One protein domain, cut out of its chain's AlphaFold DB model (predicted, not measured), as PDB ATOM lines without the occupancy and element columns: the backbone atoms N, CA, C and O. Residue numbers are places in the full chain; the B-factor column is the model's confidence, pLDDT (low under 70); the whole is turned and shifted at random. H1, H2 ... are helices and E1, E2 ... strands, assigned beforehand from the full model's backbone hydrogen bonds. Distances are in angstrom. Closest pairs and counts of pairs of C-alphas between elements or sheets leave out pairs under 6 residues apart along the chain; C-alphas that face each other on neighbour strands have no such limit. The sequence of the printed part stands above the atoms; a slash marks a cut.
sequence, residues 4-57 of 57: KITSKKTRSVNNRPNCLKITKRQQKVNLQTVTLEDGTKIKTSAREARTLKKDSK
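What this domain is: This is residues 4 to 57 of the 57 residues of the protein "50S ribosomal protein L28" of Clostridium sp. CAG:914 (UniProt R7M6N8). Two narrow strand hairpins, E1 with E2 and E3 with E4, follow each other end to end and make a long thin rod, with their turns at its two far ends. The short helix H1 comes straight off the end of E4 and slants out at the side of the second hairpin, near E3. The printed part has 54 residues, with four named strands and then one named helix, in the order E1, E2, E3, E4, H1; each hairpin is a separate antiparallel sheet of two strands, and the class is mixed, helices and strands. The whole is extended, with a radius of gyration of the C-alphas of 16.1 A and spans of 51 by 20 by 13 A.

Where its parts are: E3, residues 31 to 35, and E4, residues 41 to 45, are each 13.3 A long. E1, residues 11 to 15, begins with C-alpha 11 at (142.307, 125.912, 151.466), and E2 is residues 23 to 27. H1, residues 46 to 55, is 14.6 A long and ends with C-alpha 55 at (139.175, 150.498, 137.115).

How they stand to each other: E3 and E4 form an antiparallel hairpin at 144 degrees, with N 32 and O 44 within hydrogen-bond range at 2.8 A. The closest C-alphas of E3 and H1, those of Gln 32 and Ala 46, are 6.0 A apart. In H1 every O i to N i+4 pair is within hydrogen-bond range. E1 and E2 form an antiparallel hairpin at 141 degrees, with N 15 and O 23 at 2.8 A. E2 and E3 are apart, and H1 is apart from E1 and E2.

The domain as a whole: The two C-alphas farthest apart, those of Cys 19 and Asp 38, are 51.9 A apart. The printed part has no cut and no long link. Its mean pLDDT is 88.2, and residue 57 is under 70.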
ATOM      1  N   LYS A   4     129.309 138.541 150.621       83.94
ATOM      2  CA  LYS A   4     130.552 137.966 150.099       83.94
ATOM      3  C   LYS A   4     130.416 137.717 148.600       83.94
ATOM      4  O   LYS A   4     129.737 136.781 148.200       83.94
ATOM      5  N   ILE A   5     131.122 138.512 147.802       85.94
ATOM      6  CA  ILE A   5     131.102 138.407 146.333       85.94
ATOM      7  C   ILE A   5     132.215 137.486 145.820       85.94
ATOM      8  O   ILE A   5     132.060 136.807 144.811       85.94
ATOM      9  N   THR A   6     133.346 137.405 146.528       85.69
ATOM     10  CA  THR A   6     134.477 136.588 146.070       85.69
ATOM     11  C   THR A   6     134.203 135.084 146.170       85.69
ATOM     12  O   THR A   6     133.834 134.561 147.230       85.69
ATOM     13  N   SER A   7     134.487 134.359 145.084       90.00
ATOM     14  CA  SER A   7     134.442 132.892 145.032       90.00
ATOM     15  C   SER A   7     135.614 132.233 145.770       90.00
ATOM     16  O   SER A   7     135.571 131.036 146.064       90.00
ATOM     17  N   LYS A   8     136.654 133.004 146.131       89.00
ATOM     18  CA  LYS A   8     137.835 132.487 146.830       89.00
ATOM     19  C   LYS A   8     137.467 131.928 148.207       89.00
ATOM     20  O   LYS A   8     136.748 132.545 149.006       89.00
ATOM     21  N   LYS A   9     138.005 130.745 148.502       90.12
ATOM     22  CA  LYS A   9     137.811 130.009 149.758       90.12
ATOM     23  C   LYS A   9     139.159 129.698 150.396       90.12
ATOM     24  O   LYS A   9     140.184 129.632 149.718       90.12
ATOM     25  N   THR A  10     139.150 129.530 151.711       93.69
ATOM     26  CA  THR A  10     140.314 129.045 152.446       93.69
ATOM     27  C   THR A  10     140.602 127.601 152.040       93.69
ATOM     28  O   THR A  10     139.683 126.804 151.859       93.69
ATOM     29  N   ARG A  11     141.882 127.266 151.854       94.31
ATOM     30  CA  ARG A  11     142.307 125.912 151.466       94.31
ATOM     31  C   ARG A  11     143.090 125.264 152.598       94.31
ATOM     32  O   ARG A  11     143.852 125.943 153.282       94.31
ATOM     33  N   SER A  12     142.930 123.957 152.770       95.19
ATOM     34  CA  SER A  12     143.822 123.154 153.609       95.19
ATOM     35  C   SER A  12     144.990 122.674 152.754       95.19
ATOM     36  O   SER A  12     144.775 122.089 151.693       95.19
ATOM     37  N   VAL A  13     146.218 122.972 153.173       95.12
ATOM     38  CA  VAL A  13     147.447 122.636 152.443       95.12
ATOM     39  C   VAL A  13     148.477 122.014 153.384       95.12
ATOM     40  O   VAL A  13     148.386 122.132 154.608       95.12
ATOM     41  N   ASN A  14     149.473 121.335 152.821       94.94
ATOM     42  CA  ASN A  14     150.579 120.789 153.602       94.94
ATOM     43  C   ASN A  14     151.626 121.880 153.874       94.94
ATOM     44  O   ASN A  14     151.948 122.675 152.994       94.94
ATOM     45  N   ASN A  15     152.177 121.893 155.082       93.69
ATOM     46  CA  ASN A  15     153.343 122.677 155.460       93.69
ATOM     47  C   ASN A  15     154.580 121.762 155.487       93.69
ATOM     48  O   ASN A  15     154.485 120.594 155.884       93.69
ATOM     49  N   ARG A  16     155.724 122.282 155.031       91.00
ATOM     50  CA  ARG A  16     157.004 121.565 154.937       91.00
ATOM     51  C   ARG A  16     158.076 122.376 155.684       91.00
ATOM     52  O   ARG A  16     158.473 123.417 155.172       91.00
ATOM     53  N   PRO A  17     158.492 121.963 156.893       87.62
ATOM     54  CA  PRO A  17     159.643 122.543 157.588       87.62
ATOM     55  C   PRO A  17     160.961 121.988 157.015       87.62
ATOM     56  O   PRO A  17     160.930 121.105 156.161       87.62
ATOM     57  N   ASN A  18     162.114 122.451 157.512       92.19
ATOM     58  CA  ASN A  18     163.448 122.057 157.017       92.19
ATOM     59  C   ASN A  18     163.682 120.533 156.993       92.19
ATOM     60  O   ASN A  18     164.394 120.036 156.132       92.19
ATOM     61  N   CYS A  19     163.045 119.776 157.893       92.69
ATOM     62  CA  CYS A  19     163.101 118.310 157.923       92.69
ATOM     63  C   CYS A  19     162.006 117.615 157.082       92.69
ATOM     64  O   CYS A  19     161.740 116.434 157.280       92.69
ATOM     65  N   LEU A  20     161.317 118.350 156.199       88.94
ATOM     66  CA  LEU A  20     160.275 117.900 155.257       88.94
ATOM     67  C   LEU A  20     159.080 117.130 155.859       88.94
ATOM     68  O   LEU A  20     158.228 116.636 155.117       88.94
ATOM     69  N   LYS A  21     158.942 117.093 157.193       92.62
ATOM     70  CA  LYS A  21     157.803 116.476 157.891       92.62
ATOM     71  C   LYS A  21     156.470 117.055 157.410       92.62
ATOM     72  O   LYS A  21     156.302 118.269 157.286       92.62
ATOM     73  N   ILE A  22     155.491 116.185 157.158       92.69
ATOM     74  CA  ILE A  22     154.167 116.607 156.693       92.69
ATOM     75  C   ILE A  22     153.342 117.116 157.874       92.69
ATOM     76  O   ILE A  22     152.840 116.333 158.668       92.69
ATOM     77  N   THR A  23     153.148 118.431 157.949       92.25
ATOM     78  CA  THR A  23     152.171 119.056 158.856       92.25
ATOM     79  C   THR A  23     151.067 119.732 158.037       92.25
ATOM     80  O   THR A  23     151.236 119.971 156.840       92.25
ATOM     81  N   LYS A  24     149.899 120.000 158.628       93.75
ATOM     82  CA  LYS A  24     148.774 120.664 157.943       93.75
ATOM     83  C   LYS A  24     148.745 122.150 158.293       93.75
ATOM     84  O   LYS A  24     148.996 122.521 159.434       93.75
ATOM     85  N   ARG A  25     148.409 123.005 157.323       95.62
ATOM     86  CA  ARG A  25     148.143 124.435 157.537       95.62
ATOM     87  C   ARG A  25     146.959 124.899 156.698       95.62
ATOM     88  O   ARG A  25     146.661 124.332 155.650       95.62
ATOM     89  N   GLN A  26     146.320 125.981 157.121       95.56
ATOM     90  CA  GLN A  26     145.272 126.629 156.337       95.56
ATOM     91  C   GLN A  26     145.831 127.836 155.583       95.56
ATOM     92  O   GLN A  26     146.444 128.726 156.169       95.56
ATOM     93  N   GLN A  27     145.579 127.902 154.280       94.25
ATOM     94  CA  GLN A  27     145.825 129.084 153.466       94.25
ATOM     95  C   GLN A  27     144.587 129.983 153.524       94.25
ATOM     96  O   GLN A  27     143.591 129.745 152.833       94.25
ATOM     97  N   LYS A  28     144.637 130.999 154.392       93.44
ATOM     98  CA  LYS A  28     143.555 131.975 154.554       93.44
ATOM     99  C   LYS A  28     143.566 132.990 153.406       93.44
ATOM    100  O   LYS A  28     144.624 133.417 152.952       93.44
ATOM    101  N   VAL A  29     142.379 133.373 152.939       92.56
ATOM    102  CA  VAL A  29     142.207 134.449 151.951       92.56
ATOM    103  C   VAL A  29     142.093 135.768 152.707       92.56
ATOM    104  O   VAL A  29     141.332 135.850 153.670       92.56
ATOM    105  N   ASN A  30     142.819 136.798 152.270       92.06
ATOM    106  CA  ASN A  30     142.687 138.145 152.824       92.06
ATOM    107  C   ASN A  30     141.371 138.773 152.337       92.06
ATOM    108  O   ASN A  30     141.315 139.320 151.232       92.06
ATOM    109  N   LEU A  31     140.311 138.595 153.126       91.69
ATOM    110  CA  LEU A  31     138.984 139.146 152.869       91.69
ATOM    111  C   LEU A  31     138.883 140.546 153.476       91.69
ATOM    112  O   LEU A  31     139.098 140.716 154.672       91.69
ATOM    113  N   GLN A  32     138.502 141.518 152.657       90.12
ATOM    114  CA  GLN A  32     138.326 142.915 153.033       90.12
ATOM    115  C   GLN A  32     136.883 143.335 152.768       90.12
ATOM    116  O   GLN A  32     136.250 142.846 151.830       90.12
ATOM    117  N   THR A  33     136.364 144.232 153.600       90.50
ATOM    118  CA  THR A  33     135.077 144.882 153.349       90.50
ATOM    119  C   THR A  33     135.343 146.175 152.589       90.50
ATOM    120  O   THR A  33     136.108 147.010 153.066       90.50
ATOM    121  N   VAL A  34     134.738 146.331 151.417       86.19
ATOM    122  CA  VAL A  34     134.888 147.502 150.546       86.19
ATOM    123  C   VAL A  34     133.514 148.123 150.322       86.19
ATOM    124  O   VAL A  34     132.523 147.404 150.193       86.19
ATOM    125  N   THR A  35     133.452 149.450 150.314       86.81
ATOM    126  CA  THR A  35     132.281 150.223 149.888       86.81
ATOM    127  C   THR A  35     132.389 150.491 148.393       86.81
ATOM    128  O   THR A  35     133.405 151.027 147.951       86.81
ATOM    129  N   LEU A  36     131.378 150.082 147.631       81.00
ATOM    130  CA  LEU A  36     131.235 150.441 146.221       81.00
ATOM    131  C   LEU A  36     130.714 151.881 146.082       81.00
ATOM    132  O   LEU A  36     130.270 152.475 147.066       81.00
ATOM    133  N   GLU A  37     130.761 152.420 144.864       77.81
ATOM    134  CA  GLU A  37     130.279 153.771 144.529       77.81
ATOM    135  C   GLU A  37     128.779 153.936 144.821       77.81
ATOM    136  O   GLU A  37     128.366 154.958 145.358       77.81
ATOM    137  N   ASP A  38     127.999 152.866 144.639       78.06
ATOM    138  CA  ASP A  38     126.566 152.801 144.972       78.06
ATOM    139  C   ASP A  38     126.279 152.758 146.492       78.06
ATOM    140  O   ASP A  38     125.160 152.487 146.927       78.06
ATOM    141  N   GLY A  39     127.301 152.915 147.342       78.44
ATOM    142  CA  GLY A  39     127.192 152.882 148.805       78.44
ATOM    143  C   GLY A  39     127.047 151.482 149.419       78.44
ATOM    144  O   GLY A  39     127.052 151.328 150.646       78.44
ATOM    145  N   THR A  40     126.963 150.429 148.602       83.50
ATOM    146  CA  THR A  40     126.838 149.045 149.081       83.50
ATOM    147  C   THR A  40     128.157 148.512 149.656       83.50
ATOM    148  O   THR A  40     129.251 148.765 149.149       83.50
ATOM    149  N   LYS A  41     128.068 147.749 150.756       87.44
ATOM    150  CA  LYS A  41     129.226 147.124 151.421       87.44
ATOM    151  C   LYS A  41     129.384 145.675 150.970       87.44
ATOM    152  O   LYS A  41     128.532 144.835 151.263       87.44
ATOM    153  N   ILE A  42     130.515 145.365 150.346       88.00
ATOM    154  CA  ILE A  42     130.834 144.033 149.822       88.00
ATOM    155  C   ILE A  42     132.065 143.447 150.514       88.00
ATOM    156  O   ILE A  42     132.956 144.176 150.941       88.00
ATOM    157  N   LYS A  43     132.131 142.118 150.624       88.81
ATOM    158  CA  LYS A  43     133.297 141.393 151.146       88.81
ATOM    159  C   LYS A  43     134.021 140.693 149.997       88.81
ATOM    160  O   LYS A  43     133.505 139.732 149.419       88.81
ATOM    161  N   THR A  44     135.218 141.163 149.671       90.25
ATOM    162  CA  THR A  44     136.018 140.708 148.521       90.25
ATOM    163  C   THR A  44     137.438 140.356 148.939       90.25
ATOM    164  O   THR A  44     137.851 140.613 150.070       90.25
ATOM    165  N   SER A  45     138.203 139.697 148.062       91.44
ATOM    166  CA  SER A  45     139.629 139.499 148.335       91.44
ATOM    167  C   SER A  45     140.418 140.785 148.078       91.44
ATOM    168  O   SER A  45     140.101 141.529 147.154       91.44
ATOM    169  N   ALA A  46     141.506 141.009 148.819       90.19
ATOM    170  CA  ALA A  46     142.362 142.191 148.646       90.19
ATOM    171  C   ALA A  46     142.856 142.397 147.195       90.19
ATOM    172  O   ALA A  46     143.027 143.523 146.737       90.19
ATOM    173  N   ARG A  47     143.059 141.303 146.442       89.50
ATOM    174  CA  ARG A  47     143.457 141.361 145.027       89.50
ATOM    175  C   ARG A  47     142.333 141.879 144.124       89.50
ATOM    176  O   ARG A  47     142.614 142.683 143.251       89.50
ATOM    177  N   GLU A  48     141.102 141.420 144.338       87.69
ATOM    178  CA  GLU A  48     139.924 141.889 143.585       87.69
ATOM    179  C   GLU A  48     139.564 143.327 143.974       87.69
ATOM    180  O   GLU A  48     139.220 144.135 143.124       87.69
ATOM    181  N   ALA A  49     139.722 143.691 145.248       88.81
ATOM    182  CA  ALA A  49     139.570 145.075 145.686       88.81
ATOM    183  C   ALA A  49     140.580 146.012 144.997       88.81
ATOM    184  O   ALA A  49     140.245 147.143 144.662       88.81
ATOM    185  N   ARG A  50     141.814 145.545 144.757       89.00
ATOM    186  CA  ARG A  50     142.830 146.314 144.025       89.00
ATOM    187  C   ARG A  50     142.452 146.538 142.560       89.00
ATOM    188  O   ARG A  50     142.734 147.619 142.058       89.00
ATOM    189  N   THR A  51     141.878 145.545 141.878       88.19
ATOM    190  CA  THR A  51     141.441 145.708 140.480       88.19
ATOM    191  C   THR A  51     140.264 146.671 140.394       88.19
ATOM    192  O   THR A  51     140.361 147.637 139.655       88.19
ATOM    193  N   LEU A  52     139.257 146.516 141.265       84.56
ATOM    194  CA  LEU A  52     138.114 147.438 141.337       84.56
ATOM    195  C   LEU A  52     138.555 148.901 141.511       84.56
ATOM    196  O   LEU A  52     138.098 149.772 140.787       84.56
ATOM    197  N   LYS A  53     139.504 149.163 142.419       84.06
ATOM    198  CA  LYS A  53     140.058 150.512 142.642       84.06
ATOM    199  C   LYS A  53     140.910 151.050 141.491       84.06
ATOM    200  O   LYS A  53     141.205 152.241 141.464       84.06
ATOM    201  N   LYS A  54     141.431 150.170 140.634       86.31
ATOM    202  CA  LYS A  54     142.207 150.570 139.458       86.31
ATOM    203  C   LYS A  54     141.267 150.977 138.327       86.31
ATOM    204  O   LYS A  54     141.578 151.937 137.643       86.31
ATOM    205  N   ASP A  55     140.167 150.247 138.162       79.12
ATOM    206  CA  ASP A  55     139.175 150.498 137.115       79.12
ATOM    207  C   ASP A  55     138.313 151.737 137.426       79.12
ATOM    208  O   ASP A  55     137.833 152.390 136.510       79.12
ATOM    209  N   SER A  56     138.162 152.099 138.707       70.06
ATOM    210  CA  SER A  56     137.467 153.316 139.164       70.06
ATOM    211  C   SER A  56     138.328 154.594 139.132       70.06
ATOM    212  O   SER A  56     137.970 155.582 139.773       70.06
ATOM    213  N   LYS A  57     139.520 154.559 138.524       55.19
ATOM    214  CA  LYS A  57     140.459 155.689 138.462       55.19
ATOM    215  C   LYS A  57     140.615 156.164 137.028       55.19
ATOM    216  O   LYS A  57     140.643 157.398 136.846       55.19
TER     217      LYS A  57